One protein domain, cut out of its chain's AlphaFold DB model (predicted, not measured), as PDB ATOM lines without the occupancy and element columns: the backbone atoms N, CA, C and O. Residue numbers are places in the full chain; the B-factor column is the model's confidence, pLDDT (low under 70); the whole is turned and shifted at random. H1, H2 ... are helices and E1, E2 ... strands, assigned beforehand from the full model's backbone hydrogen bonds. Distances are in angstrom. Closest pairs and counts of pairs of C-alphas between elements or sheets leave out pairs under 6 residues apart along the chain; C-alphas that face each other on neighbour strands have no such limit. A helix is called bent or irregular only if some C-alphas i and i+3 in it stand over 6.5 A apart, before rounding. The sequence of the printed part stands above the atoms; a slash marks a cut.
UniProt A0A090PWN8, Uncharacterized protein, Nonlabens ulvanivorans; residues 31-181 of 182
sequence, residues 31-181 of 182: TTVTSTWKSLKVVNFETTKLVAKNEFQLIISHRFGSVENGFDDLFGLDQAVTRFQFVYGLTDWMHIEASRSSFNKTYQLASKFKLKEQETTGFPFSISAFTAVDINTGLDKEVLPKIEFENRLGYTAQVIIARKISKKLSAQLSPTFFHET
ATOM      1  N   THR A  31     200.535 139.364 173.253       85.81
ATOM      2  CA  THR A  31     199.259 138.722 173.566       85.81
ATOM      3  C   THR A  31     198.552 138.240 172.300       85.81
ATOM      4  O   THR A  31     197.569 137.505 172.404       85.81
ATOM      5  N   THR A  32     199.052 138.584 171.109       90.62
ATOM      6  CA  THR A  32     198.466 138.232 169.815       90.62
ATOM      7  C   THR A  32     198.562 136.735 169.533       90.62
ATOM      8  O   THR A  32     199.621 136.110 169.581       90.62
ATOM      9  N   VAL A  33     197.432 136.139 169.165       91.12
ATOM     10  CA  VAL A  33     197.367 134.746 168.739       91.12
ATOM     11  C   VAL A  33     197.934 134.617 167.334       91.12
ATOM     12  O   VAL A  33     197.373 135.104 166.355       91.12
ATOM     13  N   THR A  34     199.036 133.881 167.222       89.50
ATOM     14  CA  THR A  34     199.702 133.630 165.944       89.50
ATOM     15  C   THR A  34     199.304 132.285 165.334       89.50
ATOM     16  O   THR A  34     198.764 131.371 165.979       89.50
ATOM     17  N   SER A  35     199.627 132.124 164.048       88.19
ATOM     18  CA  SER A  35     199.465 130.862 163.317       88.19
ATOM     19  C   SER A  35     198.024 130.332 163.309       88.19
ATOM     20  O   SER A  35     197.813 129.127 163.468       88.19
ATOM     21  N   THR A  36     197.031 131.216 163.164       94.56
ATOM     22  CA  THR A  36     195.652 130.825 162.809       94.56
ATOM     23  C   THR A  36     195.637 130.205 161.414       94.56
ATOM     24  O   THR A  36     195.068 129.131 161.229       94.56
ATOM     25  N   TRP A  37     196.362 130.830 160.479       95.75
ATOM     26  CA  TRP A  37     196.586 130.364 159.112       95.75
ATOM     27  C   TRP A  37     198.073 130.403 158.771       95.75
ATOM     28  O   TRP A  37     198.791 131.326 159.161       95.75
ATOM     29  N   LYS A  38     198.543 129.399 158.027       92.25
ATOM     30  CA  LYS A  38     199.936 129.326 157.557       92.25
ATOM     31  C   LYS A  38     200.129 129.925 156.161       92.25
ATOM     32  O   LYS A  38     201.236 130.338 155.844       92.25
ATOM     33  N   SER A  39     199.055 130.024 155.381       93.50
ATOM     34  CA  SER A  39     199.040 130.539 154.008       93.50
ATOM     35  C   SER A  39     198.028 131.679 153.860       93.50
ATOM     36  O   SER A  39     197.112 131.805 154.678       93.50
ATOM     37  N   LEU A  40     198.200 132.502 152.822       95.19
ATOM     38  CA  LEU A  40     197.262 133.567 152.443       95.19
ATOM     39  C   LEU A  40     195.902 133.012 152.006       95.19
ATOM     40  O   LEU A  40     194.896 133.700 152.140       95.19
ATOM     41  N   LYS A  41     195.881 131.761 151.530       93.44
ATOM     42  CA  LYS A  41     194.681 131.061 151.070       93.44
ATOM     43  C   LYS A  41     194.546 129.680 151.702       93.44
ATOM     44  O   LYS A  41     195.543 129.003 151.967       93.44
ATOM     45  N   VAL A  42     193.303 129.248 151.881       91.12
ATOM     46  CA  VAL A  42     192.928 127.853 152.141       91.12
ATOM     47  C   VAL A  42     191.969 127.426 151.045       91.12
ATOM     48  O   VAL A  42     190.856 127.943 150.942       91.12
ATOM     49  N   VAL A  43     192.416 126.489 150.207       88.06
ATOM     50  CA  VAL A  43     191.731 126.143 148.953       88.06
ATOM     51  C   VAL A  43     191.530 127.424 148.126       88.06
ATOM     52  O   VAL A  43     192.513 128.030 147.708       88.06
ATOM     53  N   ASN A  44     190.289 127.886 147.951       87.12
ATOM     54  CA  ASN A  44     189.960 129.085 147.178       87.12
ATOM     55  C   ASN A  44     189.707 130.323 148.054       87.12
ATOM     56  O   ASN A  44     189.567 131.423 147.523       87.12
ATOM     57  N   PHE A  45     189.646 130.168 149.378       92.56
ATOM     58  CA  PHE A  45     189.269 131.244 150.292       92.56
ATOM     59  C   PHE A  45     190.493 132.022 150.766       92.56
ATOM     60  O   PHE A  45     191.488 131.421 151.176       92.56
ATOM     61  N   GLU A  46     190.407 133.352 150.746       96.56
ATOM     62  CA  GLU A  46     191.378 134.208 151.430       96.56
ATOM     63  C   GLU A  46     191.323 133.966 152.935       96.56
ATOM     64  O   GLU A  46     190.260 133.717 153.505       96.56
ATOM     65  N   THR A  47     192.471 134.059 153.591       97.81
ATOM     66  CA  THR A  47     192.580 133.967 155.045       97.81
ATOM     67  C   THR A  47     192.881 135.325 155.667       97.81
ATOM     68  O   THR A  47     193.233 136.283 154.976       97.81
ATOM     69  N   THR A  48     192.823 135.396 156.999       97.62
ATOM     70  CA  THR A  48     193.246 136.585 157.759       97.62
ATOM     71  C   THR A  48     194.767 136.791 157.793       97.62
ATOM     72  O   THR A  48     195.249 137.681 158.492       97.62
ATOM     73  N   LYS A  49     195.558 135.953 157.106       97.00
ATOM     74  CA  LYS A  49     197.014 136.120 157.021       97.00
ATOM     75  C   LYS A  49     197.354 137.197 155.991       97.00
ATOM     76  O   LYS A  49     196.832 137.187 154.876       97.00
ATOM     77  N   LEU A  50     198.277 138.077 156.368       97.44
ATOM     78  CA  LEU A  50     198.896 139.064 155.489       97.44
ATOM     79  C   LEU A  50     200.376 138.723 155.276       97.44
ATOM     80  O   LEU A  50     200.975 137.980 156.059       97.44
ATOM     81  N   VAL A  51     200.939 139.273 154.205       97.12
ATOM     82  CA  VAL A  51     202.389 139.305 153.955       97.12
ATOM     83  C   VAL A  51     202.998 140.407 154.823       97.12
ATOM     84  O   VAL A  51     202.359 141.445 155.002       97.12
ATOM     85  N   ALA A  52     204.178 140.173 155.403       96.38
ATOM     86  CA  ALA A  52     204.795 141.132 156.314       96.38
ATOM     87  C   ALA A  52     205.235 142.406 155.579       96.38
ATOM     88  O   ALA A  52     205.464 142.403 154.369       96.38
ATOM     89  N   LYS A  53     205.371 143.513 156.312       98.25
ATOM     90  CA  LYS A  53     205.835 144.781 155.747       98.25
ATOM     91  C   LYS A  53     207.191 144.609 155.053       98.25
ATOM     92  O   LYS A  53     208.108 144.018 155.616       98.25
ATOM     93  N   ASN A  54     207.317 145.180 153.856       98.00
ATOM     94  CA  ASN A  54     208.481 145.088 152.970       98.00
ATOM     95  C   ASN A  54     208.812 143.667 152.481       98.00
ATOM     96  O   ASN A  54     209.867 143.453 151.888       98.00
ATOM     97  N   GLU A  55     207.925 142.696 152.697       98.06
ATOM     98  CA  GLU A  55     208.065 141.356 152.144       98.06
ATOM     99  C   GLU A  55     207.340 141.271 150.796       98.06
ATOM    100  O   GLU A  55     206.201 141.720 150.636       98.06
ATOM    101  N   PHE A  56     208.018 140.676 149.818       98.19
ATOM    102  CA  PHE A  56     207.471 140.371 148.504       98.19
ATOM    103  C   PHE A  56     207.352 138.859 148.333       98.19
ATOM    104  O   PHE A  56     208.327 138.132 148.522       98.19
ATOM    105  N   GLN A  57     206.175 138.390 147.926       97.88
ATOM    106  CA  GLN A  57     205.926 136.987 147.616       97.88
ATOM    107  C   GLN A  57     205.445 136.835 146.171       97.88
ATOM    108  O   GLN A  57     204.472 137.465 145.754       97.88
ATOM    109  N   LEU A  58     206.099 135.940 145.428       97.69
ATOM    110  CA  LEU A  58     205.588 135.401 144.172       97.69
ATOM    111  C   LEU A  58     204.925 134.053 144.455       97.69
ATOM    112  O   LEU A  58     205.576 133.108 144.897       97.69
ATOM    113  N   ILE A  59     203.632 133.965 144.168       96.12
ATOM    114  CA  ILE A  59     202.820 132.767 144.341       96.12
ATOM    115  C   ILE A  59     202.389 132.285 142.958       96.12
ATOM    116  O   ILE A  59     201.739 133.011 142.204       96.12
ATOM    117  N   ILE A  60     202.748 131.045 142.628       96.12
ATOM    118  CA  ILE A  60     202.323 130.367 141.402       96.12
ATOM    119  C   ILE A  60     201.424 129.210 141.817       96.12
ATOM    120  O   ILE A  60     201.879 128.257 142.450       96.12
ATOM    121  N   SER A  61     200.140 129.303 141.488       93.88
ATOM    122  CA  SER A  61     199.145 128.296 141.860       93.88
ATOM    123  C   SER A  61     198.541 127.634 140.630       93.88
ATOM    124  O   SER A  61     198.178 128.330 139.680       93.88
ATOM    125  N   HIS A  62     198.366 126.316 140.699       93.56
ATOM    126  CA  HIS A  62     197.657 125.525 139.698       93.56
ATOM    127  C   HIS A  62     196.364 124.991 140.311       93.56
ATOM    128  O   HIS A  62     196.381 124.437 141.412       93.56
ATOM    129  N   ARG A  63     195.246 125.162 139.605       92.12
ATOM    130  CA  ARG A  63     193.975 124.506 139.921       92.12
ATOM    131  C   ARG A  63     193.668 123.502 138.824       92.12
ATOM    132  O   ARG A  63     193.428 123.907 137.689       92.12
ATOM    133  N   PHE A  64     193.681 122.230 139.191       94.00
ATOM    134  CA  PHE A  64     193.355 121.121 138.304       94.00
ATOM    135  C   PHE A  64     191.841 120.930 138.168       94.00
ATOM    136  O   PHE A  64     191.066 121.465 138.971       94.00
ATOM    137  N   GLY A  65     191.446 120.219 137.115       91.06
ATOM    138  CA  GLY A  65     190.062 119.904 136.783       91.06
ATOM    139  C   GLY A  65     189.417 118.895 137.734       91.06
ATOM    140  O   GLY A  65     189.928 118.597 138.814       91.06
ATOM    141  N   SER A  66     188.250 118.384 137.334       92.06
ATOM    142  CA  SER A  66     187.566 117.322 138.076       92.06
ATOM    143  C   SER A  66     188.375 116.026 138.031       92.06
ATOM    144  O   SER A  66     188.945 115.690 137.001       92.06
ATOM    145  N   VAL A  67     188.361 115.264 139.125       93.94
ATOM    146  CA  VAL A  67     188.964 113.918 139.178       93.94
ATOM    147  C   VAL A  67     188.070 112.837 138.556       93.94
ATOM    148  O   VAL A  67     188.479 111.685 138.452       93.94
ATOM    149  N   GLU A  68     186.841 113.194 138.179       95.19
ATOM    150  CA  GLU A  68     185.802 112.277 137.693       95.19
ATOM    151  C   GLU A  68     186.197 111.527 136.414       95.19
ATOM    152  O   GLU A  68     185.856 110.357 136.266       95.19
ATOM    153  N   ASN A  69     186.967 112.166 135.532       90.25
ATOM    154  CA  ASN A  69     187.347 111.619 134.227       90.25
ATOM    155  C   ASN A  69     188.466 110.557 134.303       90.25
ATOM    156  O   ASN A  69     188.828 109.956 133.293       90.25
ATOM    157  N   GLY A  70     189.015 110.287 135.493       92.62
ATOM    158  CA  GLY A  70     189.993 109.218 135.693       92.62
ATOM    159  C   GLY A  70     191.240 109.377 134.820       92.62
ATOM    160  O   GLY A  70     191.807 110.456 134.720       92.62
ATOM    161  N   PHE A  71     191.704 108.298 134.191       95.56
ATOM    162  CA  PHE A  71     192.935 108.331 133.393       95.56
ATOM    163  C   PHE A  71     192.825 109.119 132.078       95.56
ATOM    164  O   PHE A  71     193.868 109.445 131.517       95.56
ATOM    165  N   ASP A  72     191.618 109.445 131.605       92.94
ATOM    166  CA  ASP A  72     191.411 110.085 130.297       92.94
ATOM    167  C   ASP A  72     191.959 111.522 130.238       92.94
ATOM    168  O   ASP A  72     192.380 111.973 129.176       92.94
ATOM    169  N   ASP A  73     191.992 112.223 131.374       92.75
ATOM    170  CA  ASP A  73     192.616 113.548 131.540       92.75
ATOM    171  C   ASP A  73     193.602 113.591 132.724       92.75
ATOM    172  O   ASP A  73     193.864 114.645 133.323       92.75
ATOM    173  N   LEU A  74     194.120 112.412 133.088       94.38
ATOM    174  CA  LEU A  74     195.027 112.198 134.212       94.38
ATOM    175  C   LEU A  74     194.478 112.764 135.541       94.38
ATOM    176  O   LEU A  74     195.175 113.459 136.276       94.38
ATOM    177  N   PHE A  75     193.227 112.448 135.873       94.00
ATOM    178  CA  PHE A  75     192.497 112.893 137.065       94.00
ATOM    179  C   PHE A  75     192.391 114.424 137.146       94.00
ATOM    180  O   PHE A  75     192.594 115.025 138.206       94.00
ATOM    181  N   GLY A  76     192.111 115.056 136.008       91.81
ATOM    182  CA  GLY A  76     191.994 116.502 135.851       91.81
ATOM    183  C   GLY A  76     193.329 117.246 135.777       91.81
ATOM    184  O   GLY A  76     193.317 118.480 135.692       91.81
ATOM    185  N   LEU A  77     194.475 116.550 135.812       92.62
ATOM    186  CA  LEU A  77     195.797 117.181 135.751       92.62
ATOM    187  C   LEU A  77     196.075 117.835 134.391       92.62
ATOM    188  O   LEU A  77     196.751 118.866 134.353       92.62
ATOM    189  N   ASP A  78     195.500 117.307 133.308       91.88
ATOM    190  CA  ASP A  78     195.608 117.902 131.970       91.88
ATOM    191  C   ASP A  78     194.871 119.252 131.872       91.88
ATOM    192  O   ASP A  78     195.188 120.098 131.035       91.88
ATOM    193  N   GLN A  79     193.903 119.488 132.761       87.44
ATOM    194  CA  GLN A  79     193.071 120.688 132.798       87.44
ATOM    195  C   GLN A  79     193.530 121.627 133.922       87.44
ATOM    196  O   GLN A  79     192.905 121.723 134.977       87.44
ATOM    197  N   ALA A  80     194.639 122.340 133.708       90.75
ATOM    198  CA  ALA A  80     195.226 123.219 134.719       90.75
ATOM    199  C   ALA A  80     194.970 124.713 134.452       90.75
ATOM    200  O   ALA A  80     195.435 125.302 133.475       90.75
ATOM    201  N   VAL A  81     194.309 125.378 135.401       93.94
ATOM    202  CA  VAL A  81     194.299 126.842 135.479       93.94
ATOM    203  C   VAL A  81     195.518 127.299 136.267       93.94
ATOM    204  O   VAL A  81     195.662 126.964 137.441       93.94
ATOM    205  N   THR A  82     196.370 128.105 135.642       95.88
ATOM    206  CA  THR A  82     197.562 128.680 136.277       95.88
ATOM    207  C   THR A  82     197.286 130.117 136.680       95.88
ATOM    208  O   THR A  82     196.754 130.897 135.890       95.88
ATOM    209  N   ARG A  83     197.685 130.495 137.892       96.19
ATOM    210  CA  ARG A  83     197.639 131.877 138.365       96.19
ATOM    211  C   ARG A  83     198.998 132.295 138.903       96.19
ATOM    212  O   ARG A  83     199.543 131.643 139.790       96.19
ATOM    213  N   PHE A  84     199.496 133.408 138.376       97.44
ATOM    214  CA  PHE A  84     200.655 134.127 138.891       97.44
ATOM    215  C   PHE A  84     200.154 135.261 139.767       97.44
ATOM    216  O   PHE A  84     199.358 136.074 139.301       97.44
ATOM    217  N   GLN A  85     200.589 135.313 141.017       97.69
ATOM    218  CA  GLN A  85     200.178 136.320 141.984       97.69
ATOM    219  C   GLN A  85     201.418 136.917 142.645       97.69
ATOM    220  O   GLN A  85     202.249 136.209 143.202       97.69
ATOM    221  N   PHE A  86     201.524 138.233 142.562       98.44
ATOM    222  CA  PHE A  86     202.556 139.039 143.184       98.44
ATOM    223  C   PHE A  86     201.928 139.740 144.376       98.44
ATOM    224  O   PHE A  86     200.947 140.462 144.206       98.44
ATOM    225  N   VAL A  87     202.469 139.519 145.568       98.62
ATOM    226  CA  VAL A  87     201.958 140.098 146.811       98.62
ATOM    227  C   VAL A  87     203.067 140.894 147.473       98.62
ATOM    228  O   VAL A  87     204.175 140.388 147.634       98.62
ATOM    229  N   TYR A  88     202.767 142.123 147.876       98.62
ATOM    230  CA  TYR A  88     203.717 142.986 148.568       98.62
ATOM    231  C   TYR A  88     203.104 143.561 149.842       98.62
ATOM    232  O   TYR A  88     202.054 144.211 149.794       98.62
ATOM    233  N   GLY A  89     203.753 143.325 150.983       98.56
ATOM    234  CA  GLY A  89     203.348 143.901 152.262       98.56
ATOM    235  C   GLY A  89     203.732 145.372 152.348       98.56
ATOM    236  O   GLY A  89     204.898 145.717 152.525       98.56
ATOM    237  N   LEU A  90     202.741 146.253 152.232       98.19
ATOM    238  CA  LEU A  90     202.946 147.698 152.248       98.19
ATOM    239  C   LEU A  90     203.142 148.219 153.679       98.19
ATOM    240  O   LEU A  90     203.982 149.081 153.934       98.19
ATOM    241  N   THR A  91     202.369 147.682 154.622       98.19
ATOM    242  CA  THR A  91     202.424 147.998 156.054       98.19
ATOM    243  C   THR A  91     202.178 146.731 156.875       98.19
ATOM    244  O   THR A  91     201.810 145.692 156.333       98.19
ATOM    245  N   ASP A  92     202.305 146.810 158.201       96.19
ATOM    246  CA  ASP A  92     202.012 145.674 159.095       96.19
ATOM    247  C   ASP A  92     200.520 145.273 159.112       96.19
ATOM    248  O   ASP A  92     200.149 144.204 159.610       96.19
ATOM    249  N   TRP A  93     199.656 146.129 158.554       97.25
ATOM    250  CA  TRP A  93     198.209 145.942 158.489       97.25
ATOM    251  C   TRP A  93     197.652 145.896 157.060       97.25
ATOM    252  O   TRP A  93     196.444 145.736 156.902       97.25
ATOM    253  N   MET A  94     198.482 146.008 156.020       98.31
ATOM    254  CA  MET A  94     198.021 146.035 154.631       98.31
ATOM    255  C   MET A  94     199.032 145.405 153.676       98.31
ATOM    256  O   MET A  94     200.215 145.748 153.685       98.31
ATOM    257  N   HIS A  95     198.533 144.571 152.765       98.56
ATOM    258  CA  HIS A  95     199.269 144.186 151.564       98.56
ATOM    259  C   HIS A  95     198.454 144.450 150.297       98.56
ATOM    260  O   HIS A  95     197.226 144.574 150.335       98.56
ATOM    261  N   ILE A  96     199.161 144.554 149.180       98.69
ATOM    262  CA  ILE A  96     198.578 144.694 147.847       98.69
ATOM    263  C   ILE A  96     198.981 143.512 146.985       98.69
ATOM    264  O   ILE A  96     200.033 142.900 147.191       98.69
ATOM    265  N   GLU A  97     198.136 143.208 146.014       98.38
ATOM    266  CA  GLU A  97     198.284 142.057 145.149       98.38
ATOM    267  C   GLU A  97     198.020 142.441 143.697       98.38
ATOM    268  O   GLU A  97     197.066 143.153 143.383       98.38
ATOM    269  N   ALA A  98     198.840 141.914 142.797       98.50
ATOM    270  CA  ALA A  98     198.577 141.920 141.368       98.50
ATOM    271  C   ALA A  98     198.680 140.487 140.862       98.50
ATOM    272  O   ALA A  98     199.604 139.758 141.222       98.50
ATOM    273  N   SER A  99     197.739 140.046 140.037       97.75
ATOM    274  CA  SER A  99     197.761 138.674 139.542       97.75
ATOM    275  C   SER A  99     197.199 138.522 138.141       97.75
ATOM    276  O   SER A  99     196.456 139.367 137.641       97.75
ATOM    277  N   ARG A 100     197.559 137.404 137.512       97.50
ATOM    278  CA  ARG A 100     197.046 136.976 136.216       97.50
ATOM    279  C   ARG A 100     196.691 135.498 136.275       97.50
ATOM    280  O   ARG A 100     197.550 134.667 136.559       97.50
ATOM    281  N   SER A 101     195.434 135.180 135.986       96.50
ATOM    282  CA  SER A 101     194.911 133.814 135.884       96.50
ATOM    283  C   SER A 101     194.738 133.418 134.425       96.50
ATOM    284  O   SER A 101     194.234 134.222 133.643       96.50
ATOM    285  N   SER A 102     195.125 132.203 134.028       95.38
ATOM    286  CA  SER A 102     194.855 131.684 132.680       95.38
ATOM    287  C   SER A 102     193.356 131.518 132.414       95.38
ATOM    288  O   SER A 102     192.926 131.668 131.271       95.38
ATOM    289  N   PHE A 103     192.552 131.314 133.464       92.06
ATOM    290  CA  PHE A 103     191.094 131.293 133.379       92.06
ATOM    291  C   PHE A 103     190.563 132.656 132.928       92.06
ATOM    292  O   PHE A 103     190.901 133.675 133.534       92.06
ATOM    293  N   ASN A 104     189.789 132.673 131.839       91.88
ATOM    294  CA  ASN A 104     189.237 133.874 131.192       91.88
ATOM    295  C   ASN A 104     190.254 134.984 130.896       91.88
ATOM    296  O   ASN A 104     189.905 136.142 130.685       91.88
ATOM    297  N   LYS A 105     191.542 134.637 130.854       94.12
ATOM    298  CA  LYS A 105     192.623 135.608 130.705       94.12
ATOM    299  C   LYS A 105     192.515 136.778 131.715       94.12
ATOM    300  O   LYS A 105     192.803 137.923 131.366       94.12
ATOM    301  N   THR A 106     192.092 136.512 132.951       96.06
ATOM    302  CA  THR A 106     191.739 137.562 133.923       96.06
ATOM    303  C   THR A 106     192.955 138.149 134.633       96.06
ATOM    304  O   THR A 106     193.748 137.416 135.233       96.06
ATOM    305  N   TYR A 107     193.079 139.475 134.602       97.69
ATOM    306  CA  TYR A 107     193.986 140.235 135.468       97.69
ATOM    307  C   TYR A 107     193.236 140.685 136.717       97.69
ATOM    308  O   TYR A 107     192.078 141.070 136.613       97.69
ATOM    309  N   GLN A 108     193.888 140.665 137.876       97.88
ATOM    310  CA  GLN A 108     193.284 141.120 139.125       97.88
ATOM    311  C   GLN A 108     194.244 142.030 139.883       97.88
ATOM    312  O   GLN A 108     195.421 141.695 140.040       97.88
ATOM    313  N   LEU A 109     193.713 143.139 140.389       98.50
ATOM    314  CA  LEU A 109     194.349 143.969 141.406       98.50
ATOM    315  C   LEU A 109     193.571 143.809 142.706       98.50
ATOM    316  O   LEU A 109     192.348 143.930 142.706       98.50
ATOM    317  N   ALA A 110     194.268 143.524 143.801       98.44
ATOM    318  CA  ALA A 110     193.640 143.291 145.089       98.44
ATOM    319  C   ALA A 110     194.390 143.971 146.233       98.44
ATOM    320  O   ALA A 110     195.571 144.309 146.137       98.44
ATOM    321  N   SER A 111     193.692 144.146 147.343       98.56
ATOM    322  CA  SER A 111     194.262 144.607 148.601       98.56
ATOM    323  C   SER A 111     193.609 143.878 149.756       98.56
ATOM    324  O   SER A 111     192.401 143.627 149.746       98.56
ATOM    325  N   LYS A 112     194.404 143.577 150.780       98.69
ATOM    326  CA  LYS A 112     193.912 143.008 152.032       98.69
ATOM    327  C   LYS A 112     194.384 143.841 153.200       98.69
ATOM    328  O   LYS A 112     195.536 144.270 153.253       98.69
ATOM    329  N   PHE A 113     193.489 143.984 154.158       98.56
ATOM    330  CA  PHE A 113     193.659 144.800 155.339       98.56
ATOM    331  C   PHE A 113     193.435 143.942 156.574       98.56
ATOM    332  O   PHE A 113     192.422 143.250 156.687       98.56
ATOM    333  N   LYS A 114     194.360 144.005 157.521       98.00
ATOM    334  CA  LYS A 114     194.199 143.472 158.867       98.00
ATOM    335  C   LYS A 114     193.444 144.514 159.683       98.00
ATOM    336  O   LYS A 114     193.947 145.612 159.893       98.00
ATOM    337  N   LEU A 115     192.242 144.170 160.132       97.88
ATOM    338  CA  LEU A 115     191.398 145.084 160.903       97.88
ATOM    339  C   LEU A 115     191.568 144.869 162.405       97.88
ATOM    340  O   LEU A 115     191.643 145.828 163.170       97.88
ATOM    341  N   LYS A 116     191.631 143.607 162.838       97.12
ATOM    342  CA  LYS A 116     191.823 143.244 164.244       97.12
ATOM    343  C   LYS A 116     192.449 141.860 164.349       97.12
ATOM    344  O   LYS A 116     192.176 140.996 163.518       97.12
ATOM    345  N   GLU A 117     193.267 141.637 165.366       96.38
ATOM    346  CA  GLU A 117     193.863 140.331 165.642       96.38
ATOM    347  C   GLU A 117     193.235 139.689 166.870       96.38
ATOM    348  O   GLU A 117     192.774 140.372 167.787       96.38
ATOM    349  N   GLN A 118     193.223 138.356 166.858       96.94
ATOM    350  CA  GLN A 118     192.834 137.590 168.028       96.94
ATOM    351  C   GLN A 118     193.924 137.743 169.087       96.94
ATOM    352  O   GLN A 118     195.106 137.605 168.789       96.94
ATOM    353  N   GLU A 119     193.517 137.956 170.327       96.12
ATOM    354  CA  GLU A 119     194.385 138.032 171.495       96.12
ATOM    355  C   GLU A 119     194.148 136.800 172.385       96.12
ATOM    356  O   GLU A 119     193.070 136.200 172.397       96.12
ATOM    357  N   THR A 120     195.178 136.390 173.119       91.50
ATOM    358  CA  THR A 120     195.149 135.231 174.021       91.50
ATOM    359  C   THR A 120     194.252 135.525 175.221       91.50
ATOM    360  O   THR A 120     193.459 134.684 175.640       91.50
ATOM    361  N   THR A 121     194.343 136.753 175.730       90.56
ATOM    362  CA  THR A 121     193.509 137.312 176.795       90.56
ATOM    363  C   THR A 121     192.965 138.655 176.315       90.56
ATOM    364  O   THR A 121     193.583 139.691 176.545       90.56
ATOM    365  N   GLY A 122     191.844 138.636 175.591       93.25
ATOM    366  CA  GLY A 122     191.261 139.846 175.014       93.25
ATOM    367  C   GLY A 122     190.297 139.551 173.870       93.25
ATOM    368  O   GLY A 122     189.384 138.732 174.010       93.25
ATOM    369  N   PHE A 123     190.480 140.233 172.740       96.38
ATOM    370  CA  PHE A 123     189.575 140.097 171.600       96.38
ATOM    371  C   PHE A 123     189.631 138.684 170.968       96.38
ATOM    372  O   PHE A 123     190.711 138.204 170.628       96.38
ATOM    373  N   PRO A 124     188.493 137.992 170.759       95.94
ATOM    374  CA  PRO A 124     188.506 136.558 170.451       95.94
ATOM    375  C   PRO A 124     188.647 136.189 168.964       95.94
ATOM    376  O   PRO A 124     188.705 134.997 168.658       95.94
ATOM    377  N   PHE A 125     188.688 137.153 168.039       97.81
ATOM    378  CA  PHE A 125     188.693 136.893 166.592       97.81
ATOM    379  C   PHE A 125     189.823 137.624 165.869       97.81
ATOM    380  O   PHE A 125     190.242 138.700 166.267       97.81
ATOM    381  N   SER A 126     190.290 137.062 164.762       98.12
ATOM    382  CA  SER A 126     191.061 137.792 163.756       98.12
ATOM    383  C   SER A 126     190.113 138.243 162.656       98.12
ATOM    384  O   SER A 126     189.309 137.444 162.178       98.12
ATOM    385  N   ILE A 127     190.196 139.509 162.260       98.38
ATOM    386  CA  ILE A 127     189.338 140.112 161.246       98.38
ATOM    387  C   ILE A 127     190.211 140.750 160.171       98.38
ATOM    388  O   ILE A 127     191.130 141.522 160.460       98.38
ATOM    389  N   SER A 128     189.901 140.450 158.917       98.50
ATOM    390  CA  SER A 128     190.515 141.081 157.754       98.50
ATOM    391  C   SER A 128     189.458 141.476 156.732       98.50
ATOM    392  O   SER A 128     188.389 140.875 156.678       98.50
ATOM    393  N   ALA A 129     189.757 142.482 155.921       98.62
ATOM    394  CA  ALA A 129     188.969 142.833 154.748       98.62
ATOM    395  C   ALA A 129     189.803 142.581 153.495       98.62
ATOM    396  O   ALA A 129     190.998 142.867 153.486       98.62
ATOM    397  N   PHE A 130     189.181 142.053 152.451       98.62
ATOM    398  CA  PHE A 130     189.792 141.826 151.150       98.62
ATOM    399  C   PHE A 130     188.937 142.482 150.074       98.62
ATOM    400  O   PHE A 130     187.713 142.346 150.083       98.62
ATOM    401  N   THR A 131     189.579 143.178 149.147       98.56
ATOM    402  CA  THR A 131     188.923 143.802 148.000       98.56
ATOM    403  C   THR A 131     189.703 143.498 146.739       98.56
ATOM    404  O   THR A 131     190.931 143.565 146.755       98.56
ATOM    405  N   ALA A 132     189.005 143.215 145.646       98.25
ATOM    406  CA  ALA A 132     189.624 142.974 144.354       98.25
ATOM    407  C   ALA A 132     188.808 143.576 143.213       98.25
ATOM    408  O   ALA A 132     187.578 143.620 143.273       98.25
ATOM    409  N   VAL A 133     189.528 143.995 142.176       98.12
ATOM    410  CA  VAL A 133     188.989 144.344 140.865       98.12
ATOM    411  C   VAL A 133     189.590 143.390 139.844       98.12
ATOM    412  O   VAL A 133     190.814 143.261 139.744       98.12
ATOM    413  N   ASP A 134     188.722 142.736 139.090       97.19
ATOM    414  CA  ASP A 134     189.041 141.771 138.050       97.19
ATOM    415  C   ASP A 134     188.775 142.373 136.670       97.19
ATOM    416  O   ASP A 134     187.788 143.073 136.470       97.19
ATOM    417  N   ILE A 135     189.651 142.090 135.706       96.44
ATOM    418  CA  ILE A 135     189.528 142.521 134.311       96.44
ATOM    419  C   ILE A 135     189.618 141.289 133.410       96.44
ATOM    420  O   ILE A 135     190.690 140.697 133.239       96.44
ATOM    421  N   ASN A 136     188.494 140.919 132.797       94.56
ATOM    422  CA  ASN A 136     188.398 139.809 131.856       94.56
ATOM    423  C   ASN A 136     188.859 140.233 130.447       94.56
ATOM    424  O   ASN A 136     188.147 140.895 129.679       94.56
ATOM    425  N   THR A 137     190.071 139.811 130.080       91.94
ATOM    426  CA  THR A 137     190.639 140.054 128.740       91.94
ATOM    427  C   THR A 137     190.395 138.901 127.764       91.94
ATOM    428  O   THR A 137     190.831 138.959 126.617       91.94
ATOM    429  N   GLY A 138     189.691 137.852 128.196       87.94
ATOM    430  CA  GLY A 138     189.358 136.684 127.385       87.94
ATOM    431  C   GLY A 138     188.155 136.875 126.469       87.94
ATOM    432  O   GLY A 138     188.012 136.110 125.523       87.94
ATOM    433  N   LEU A 139     187.316 137.885 126.723       83.00
ATOM    434  CA  LEU A 139     186.108 138.142 125.935       83.00
ATOM    435  C   LEU A 139     186.460 138.732 124.567       83.00
ATOM    436  O   LEU A 139     187.025 139.833 124.484       83.00
ATOM    437  N   ASP A 140     186.101 138.000 123.518       78.81
ATOM    438  CA  ASP A 140     186.373 138.343 122.127       78.81
ATOM    439  C   ASP A 140     185.335 139.335 121.582       78.81
ATOM    440  O   ASP A 140     184.128 139.131 121.716       78.81
ATOM    441  N   LYS A 141     185.811 140.415 120.955       74.19
ATOM    442  CA  LYS A 141     184.949 141.412 120.308       74.19
ATOM    443  C   LYS A 141     184.334 140.893 119.011       74.19
ATOM    444  O   LYS A 141     183.287 141.390 118.622       74.19
ATOM    445  N   GLU A 142     184.948 139.910 118.356       76.69
ATOM    446  CA  GLU A 142     184.375 139.288 117.158       76.69
ATOM    447  C   GLU A 142     183.101 138.506 117.505       76.69
ATOM    448  O   GLU A 142     182.127 138.529 116.756       76.69
ATOM    449  N   VAL A 143     183.077 137.889 118.691       79.69
ATOM    450  CA  VAL A 143     181.916 137.161 119.224       79.69
ATOM    451  C   VAL A 143     180.934 138.106 119.929       79.69
ATOM    452  O   VAL A 143     179.721 137.928 119.830       79.69
ATOM    453  N   LEU A 144     181.440 139.133 120.625       82.75
ATOM    454  CA  LEU A 144     180.653 140.110 121.387       82.75
ATOM    455  C   LEU A 144     180.943 141.549 120.913       82.75
ATOM    456  O   LEU A 144     181.599 142.317 121.619       82.75
ATOM    457  N   PRO A 145     180.437 141.971 119.741       79.00
ATOM    458  CA  PRO A 145     180.808 143.252 119.125       79.00
ATOM    459  C   PRO A 145     180.359 144.490 119.910       79.00
ATOM    460  O   PRO A 145     180.916 145.568 119.723       79.00
ATOM    461  N   LYS A 146     179.377 144.344 120.807       86.50
ATOM    462  CA  LYS A 146     178.887 145.417 121.686       86.50
ATOM    463  C   LYS A 146     179.550 145.435 123.066       86.50
ATOM    464  O   LYS A 146     179.098 146.178 123.924       86.50
ATOM    465  N   ILE A 147     180.565 144.600 123.309       85.94
ATOM    466  CA  ILE A 147     181.180 144.525 124.633       85.94
ATOM    467  C   ILE A 147     181.985 145.791 124.943       85.94
ATOM    468  O   ILE A 147     182.954 146.130 124.251       85.94
ATOM    469  N   GLU A 148     181.610 146.460 126.023       88.62
ATOM    470  CA  GLU A 148     182.324 147.616 126.543       88.62
ATOM    471  C   GLU A 148     183.337 147.191 127.609       88.62
ATOM    472  O   GLU A 148     183.406 146.031 128.028       88.62
ATOM    473  N   PHE A 149     184.201 148.119 128.022       86.88
ATOM    474  CA  PHE A 149     185.189 147.827 129.060       86.88
ATOM    475  C   PHE A 149     184.523 147.510 130.403       86.88
ATOM    476  O   PHE A 149     184.978 146.618 131.108       86.88
ATOM    477  N   GLU A 150     183.420 148.187 130.719       88.69
ATOM    478  CA  GLU A 150     182.677 147.998 131.966       88.69
ATOM    479  C   GLU A 150     182.172 146.559 132.115       88.69
ATOM    480  O   GLU A 150     182.304 145.978 133.185       88.69
ATOM    481  N   ASN A 151     181.742 145.920 131.019       88.94
ATOM    482  CA  ASN A 151     181.315 144.514 131.012       88.94
ATOM    483  C   ASN A 151     182.452 143.521 131.303       88.94
ATOM    484  O   ASN A 151     182.213 142.327 131.463       88.94
ATOM    485  N   ARG A 152     183.706 143.979 131.317       92.62
ATOM    486  CA  ARG A 152     184.879 143.147 131.614       92.62
ATOM    487  C   ARG A 152     185.261 143.195 133.086       92.62
ATOM    488  O   ARG A 152     186.188 142.478 133.464       92.62
ATOM    489  N   LEU A 153     184.607 144.048 133.874       95.62
ATOM    490  CA  LEU A 153     184.952 144.289 135.262       95.62
ATOM    491  C   LEU A 153     184.211 143.328 136.194       95.62
ATOM    492  O   LEU A 153     183.014 143.069 136.053       95.62
ATOM    493  N   GLY A 154     184.959 142.812 137.161       96.62
ATOM    494  CA  GLY A 154     184.443 142.098 138.318       96.62
ATOM    495  C   GLY A 154     184.919 142.773 139.596       96.62
ATOM    496  O   GLY A 154     186.018 143.325 139.648       96.62
ATOM    497  N   TYR A 155     184.092 142.728 140.631       97.31
ATOM    498  CA  TYR A 155     184.377 143.325 141.926       97.31
ATOM    499  C   TYR A 155     184.132 142.302 143.022       97.31
ATOM    500  O   TYR A 155     183.060 141.701 143.110       97.31
ATOM    501  N   THR A 156     185.121 142.142 143.895       97.69
ATOM    502  CA  THR A 156     185.012 141.305 145.088       97.69
ATOM    503  C   THR A 156     185.244 142.158 146.322       97.69
ATOM    504  O   THR A 156     186.236 142.881 146.398       97.69
ATOM    505  N   ALA A 157     184.372 142.028 147.315       98.12
ATOM    506  CA  ALA A 157     184.585 142.543 148.659       98.12
ATOM    507  C   ALA A 157     184.278 141.438 149.671       98.12
ATOM    508  O   ALA A 157     183.205 140.840 149.650       98.12
ATOM    509  N   GLN A 158     185.218 141.150 150.561       98.06
ATOM    510  CA  GLN A 158     185.092 140.082 151.541       98.06
ATOM    511  C   GLN A 158     185.503 140.578 152.921       98.06
ATOM    512  O   GLN A 158     186.540 141.219 153.087       98.06
ATOM    513  N   VAL A 159     184.705 140.229 153.924       98.50
ATOM    514  CA  VAL A 159     185.116 140.302 155.327       98.50
ATOM    515  C   VAL A 159     185.508 138.894 155.743       98.50
ATOM    516  O   VAL A 159     184.798 137.943 155.451       98.50
ATOM    517  N   ILE A 160     186.651 138.738 156.396       98.50
ATOM    518  CA  ILE A 160     187.206 137.445 156.789       98.50
ATOM    519  C   ILE A 160     187.312 137.446 158.301       98.50
ATOM    520  O   ILE A 160     188.072 138.229 158.865       98.50
ATOM    521  N   ILE A 161     186.558 136.573 158.955       98.38
ATOM    522  CA  ILE A 161     186.521 136.455 160.410       98.38
ATOM    523  C   ILE A 161     187.003 135.058 160.760       98.38
ATOM    524  O   ILE A 161     186.359 134.071 160.413       98.38
ATOM    525  N   ALA A 162     188.132 134.965 161.448       98.19
ATOM    526  CA  ALA A 162     188.728 133.698 161.840       98.19
ATOM    527  C   ALA A 162     188.961 133.627 163.347       98.19
ATOM    528  O   ALA A 162     189.171 134.636 164.016       98.19
ATOM    529  N   ARG A 163     188.972 132.411 163.884       97.31
ATOM    530  CA  ARG A 163     189.380 132.140 165.261       97.31
ATOM    531  C   ARG A 163     190.211 130.877 165.314       97.31
ATOM    532  O   ARG A 163     189.791 129.825 164.832       97.31
ATOM    533  N   LYS A 164     191.360 130.961 165.975       97.50
ATOM    534  CA  LYS A 164     192.097 129.790 166.431       97.50
ATOM    535  C   LYS A 164     191.447 129.292 167.714       97.50
ATOM    536  O   LYS A 164     191.506 129.957 168.749       97.50
ATOM    537  N   ILE A 165     190.773 128.151 167.614       96.00
ATOM    538  CA  ILE A 165     190.015 127.531 168.708       96.00
ATOM    539  C   ILE A 165     190.959 126.703 169.583       96.00
ATOM    540  O   ILE A 165     190.830 126.685 170.802       96.00
ATOM    541  N   SER A 166     191.933 126.025 168.969       94.38
ATOM    542  CA  SER A 166     192.958 125.254 169.673       94.38
ATOM    543  C   SER A 166     194.264 125.202 168.876       94.38
ATOM    544  O   SER A 166     194.363 125.728 167.768       94.38
ATOM    545  N   LYS A 167     195.278 124.500 169.397       91.31
ATOM    546  CA  LYS A 167     196.523 124.228 168.655       91.31
ATOM    547  C   LYS A 167     196.295 123.450 167.346       91.31
ATOM    548  O   LYS A 167     197.149 123.516 166.469       91.31
ATOM    549  N   LYS A 168     195.181 122.717 167.225       94.50
ATOM    550  CA  LYS A 168     194.872 121.833 166.086       94.50
ATOM    551  C   LYS A 168     193.696 122.311 165.229       94.50
ATOM    552  O   LYS A 168     193.466 121.735 164.173       94.50
ATOM    553  N   LEU A 169     192.947 123.319 165.679       95.56
ATOM    554  CA  LEU A 169     191.714 123.751 165.028       95.56
ATOM    555  C   LEU A 169     191.648 125.275 164.921       95.56
ATOM    556  O   LEU A 169     191.654 125.979 165.935       95.56
ATOM    557  N   SER A 170     191.498 125.749 163.688       96.81
ATOM    558  CA  SER A 170     191.116 127.116 163.339       96.81
ATOM    559  C   SER A 170     189.843 127.058 162.502       96.81
ATOM    560  O   SER A 170     189.693 126.162 161.674       96.81
ATOM    561  N   ALA A 171     188.939 128.008 162.706       97.00
ATOM    562  CA  ALA A 171     187.718 128.149 161.920       97.00
ATOM    563  C   ALA A 171     187.646 129.554 161.318       97.00
ATOM    564  O   ALA A 171     188.202 130.498 161.884       97.00
ATOM    565  N   GLN A 172     186.962 129.689 160.182       97.50
ATOM    566  CA  GLN A 172     186.754 130.969 159.512       97.50
ATOM    567  C   GLN A 172     185.383 131.040 158.850       97.50
ATOM    568  O   GLN A 172     184.875 130.048 158.332       97.50
ATOM    569  N   LEU A 173     184.833 132.248 158.853       97.44
ATOM    570  CA  LEU A 173     183.680 132.672 158.082       97.44
ATOM    571  C   LEU A 173     184.108 133.840 157.189       97.44
ATOM    572  O   LEU A 173     184.763 134.769 157.662       97.44
ATOM    573  N   SER A 174     183.716 133.802 155.916       97.31
ATOM    574  CA  SER A 174     184.110 134.814 154.932       97.31
ATOM    575  C   SER A 174     182.907 135.350 154.148       97.31
ATOM    576  O   SER A 174     182.722 134.955 152.992       97.31
ATOM    577  N   PRO A 175     182.051 136.213 154.733       97.19
ATOM    578  CA  PRO A 175     180.979 136.850 153.980       97.19
ATOM    579  C   PRO A 175     181.570 137.598 152.785       97.19
ATOM    580  O   PRO A 175     182.491 138.403 152.938       97.19
ATOM    581  N   THR A 176     181.069 137.281 151.595       97.31
ATOM    582  CA  THR A 176     181.639 137.744 150.330       97.31
ATOM    583  C   THR A 176     180.544 138.360 149.487       97.31
ATOM    584  O   THR A 176     179.536 137.715 149.207       97.31
ATOM    585  N   PHE A 177     180.763 139.601 149.076       97.50
ATOM    586  CA  PHE A 177     180.035 140.231 147.996       97.50
ATOM    587  C   PHE A 177     180.861 140.101 146.719       97.50
ATOM    588  O   PHE A 177     182.051 140.426 146.697       97.50
ATOM    589  N   PHE A 178     180.217 139.613 145.668       95.81
ATOM    590  CA  PHE A 178     180.810 139.439 144.357       95.81
ATOM    591  C   PHE A 178     179.843 139.978 143.313       95.81
ATOM    592  O   PHE A 178     178.658 139.638 143.337       95.81
ATOM    593  N   HIS A 179     180.347 140.816 142.417       95.06
ATOM    594  CA  HIS A 179     179.585 141.358 141.305       95.06
ATOM    595  C   HIS A 179     180.421 141.293 140.032       95.06
ATOM    596  O   HIS A 179     181.520 141.840 139.985       95.06
ATOM    597  N   GLU A 180     179.876 140.658 139.002       89.69
ATOM    598  CA  GLU A 180     180.370 140.750 137.631       89.69
ATOM    599  C   GLU A 180     179.373 141.566 136.816       89.69
ATOM    600  O   GLU A 180     178.163 141.407 136.965       89.69
ATOM    601  N   THR A 181     179.890 142.444 135.962       85.69
ATOM    602  CA  THR A 181     179.086 143.353 135.129       85.69
ATOM    603  C   THR A 181     178.608 142.699 133.818       85.69
ATOM    604  O   THR A 181     178.142 143.387 132.910       85.69
TER     605      THR A 181
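What this domain is: This is residues 31 to 181 of the 182 residues of an uncharacterized protein of Nonlabens ulvanivorans (UniProt A0A090PWN8). Picture one broad, twisted sheet of eight strands, arched into an open trough, with the long first stretch, residues 31 to 55, running partly within its hollow. The short helix H1 makes a small head beyond one end of E1 and E2, and residues 140 to 146 stick out past one end of E5 and E6. The printed part has 151 residues with one named helix and eight named strands; along the chain E1 comes first, then H1, then E2 to E8, and the sheet is branched, with E6 having three neighbours, E5, E7 and E8, and with its neighbour pairs antiparallel. The class is mostly strand, though under half of the residues, 74 of 151, are in named elements. The whole is only just loose, close to compact, with a radius of gyration of the C-alphas of 18.0 A and spans of 60 by 41 by 28 A.

How they stand to each other: Before the first named strand, look for a short antiparallel pairing of residues 41 to 42 with 45 to 46. E1, residues 56 to 63, is an edge strand antiparallel to E2, residues 81 to 91, at 156 degrees; N 57 and O 87 are 2.8 A apart, within hydrogen-bond range. Between them in the chain, H1, residues 70 to 73, is not on the sheet; it is irregular, but only just, with C-alphas 70 and 73 at 6.55 A, and too short for an O i to N i+4 pair, while its one O i to N i+3 pair is not within range. From E2 follow a meander, each strand the antiparallel neighbour of the one before, through E3, residues 94 to 101, E4, residues 106 to 116, E5, residues 126 to 136, E6, residues 153 to 164, and E7, residues 170 to 173. Look for N 86 and O 98 at 2.8 A in the hairpin of E2 and E3, N 97 and O 110 at 2.8 A in that of E3 and E4, N 113 and O 129 at 2.8 A in that of E4 and E5, and N 130 and O 158 at 2.8 A in that of E5 and E6. E7 runs on into E8, residues 176 to 180, at 48 degrees, and both lie on the other side of E6 from E5. Find N 173 and O 161 at 2.8 A for E6 and E7, and N 155 and O 179 at 2.8 A for E6 and E8. E1 and E8 are apart.

Where its parts are: Find C-alpha 56 at (207.471, 140.371, 148.504), where E1 begins its 22.5 A. E2 spans 30.6 A, E3 22.6 A, E4 30.8 A and E5 32.1 A. E6, the longest strand with 12 residues, spans 35.1 A from C-alpha 153 at (184.952, 144.289, 135.262). E8 ends at C-alpha 180, (180.370, 140.750, 137.631).

The domain as a whole: The C-alphas of Thr 121 and Glu 142, the two farthest apart, are 60.4 A from each other. The printed part has no cut. The link from E5 to E6, 16 residues, is long. The mean pLDDT of the printed part is 94.4, and no printed residue is under 70.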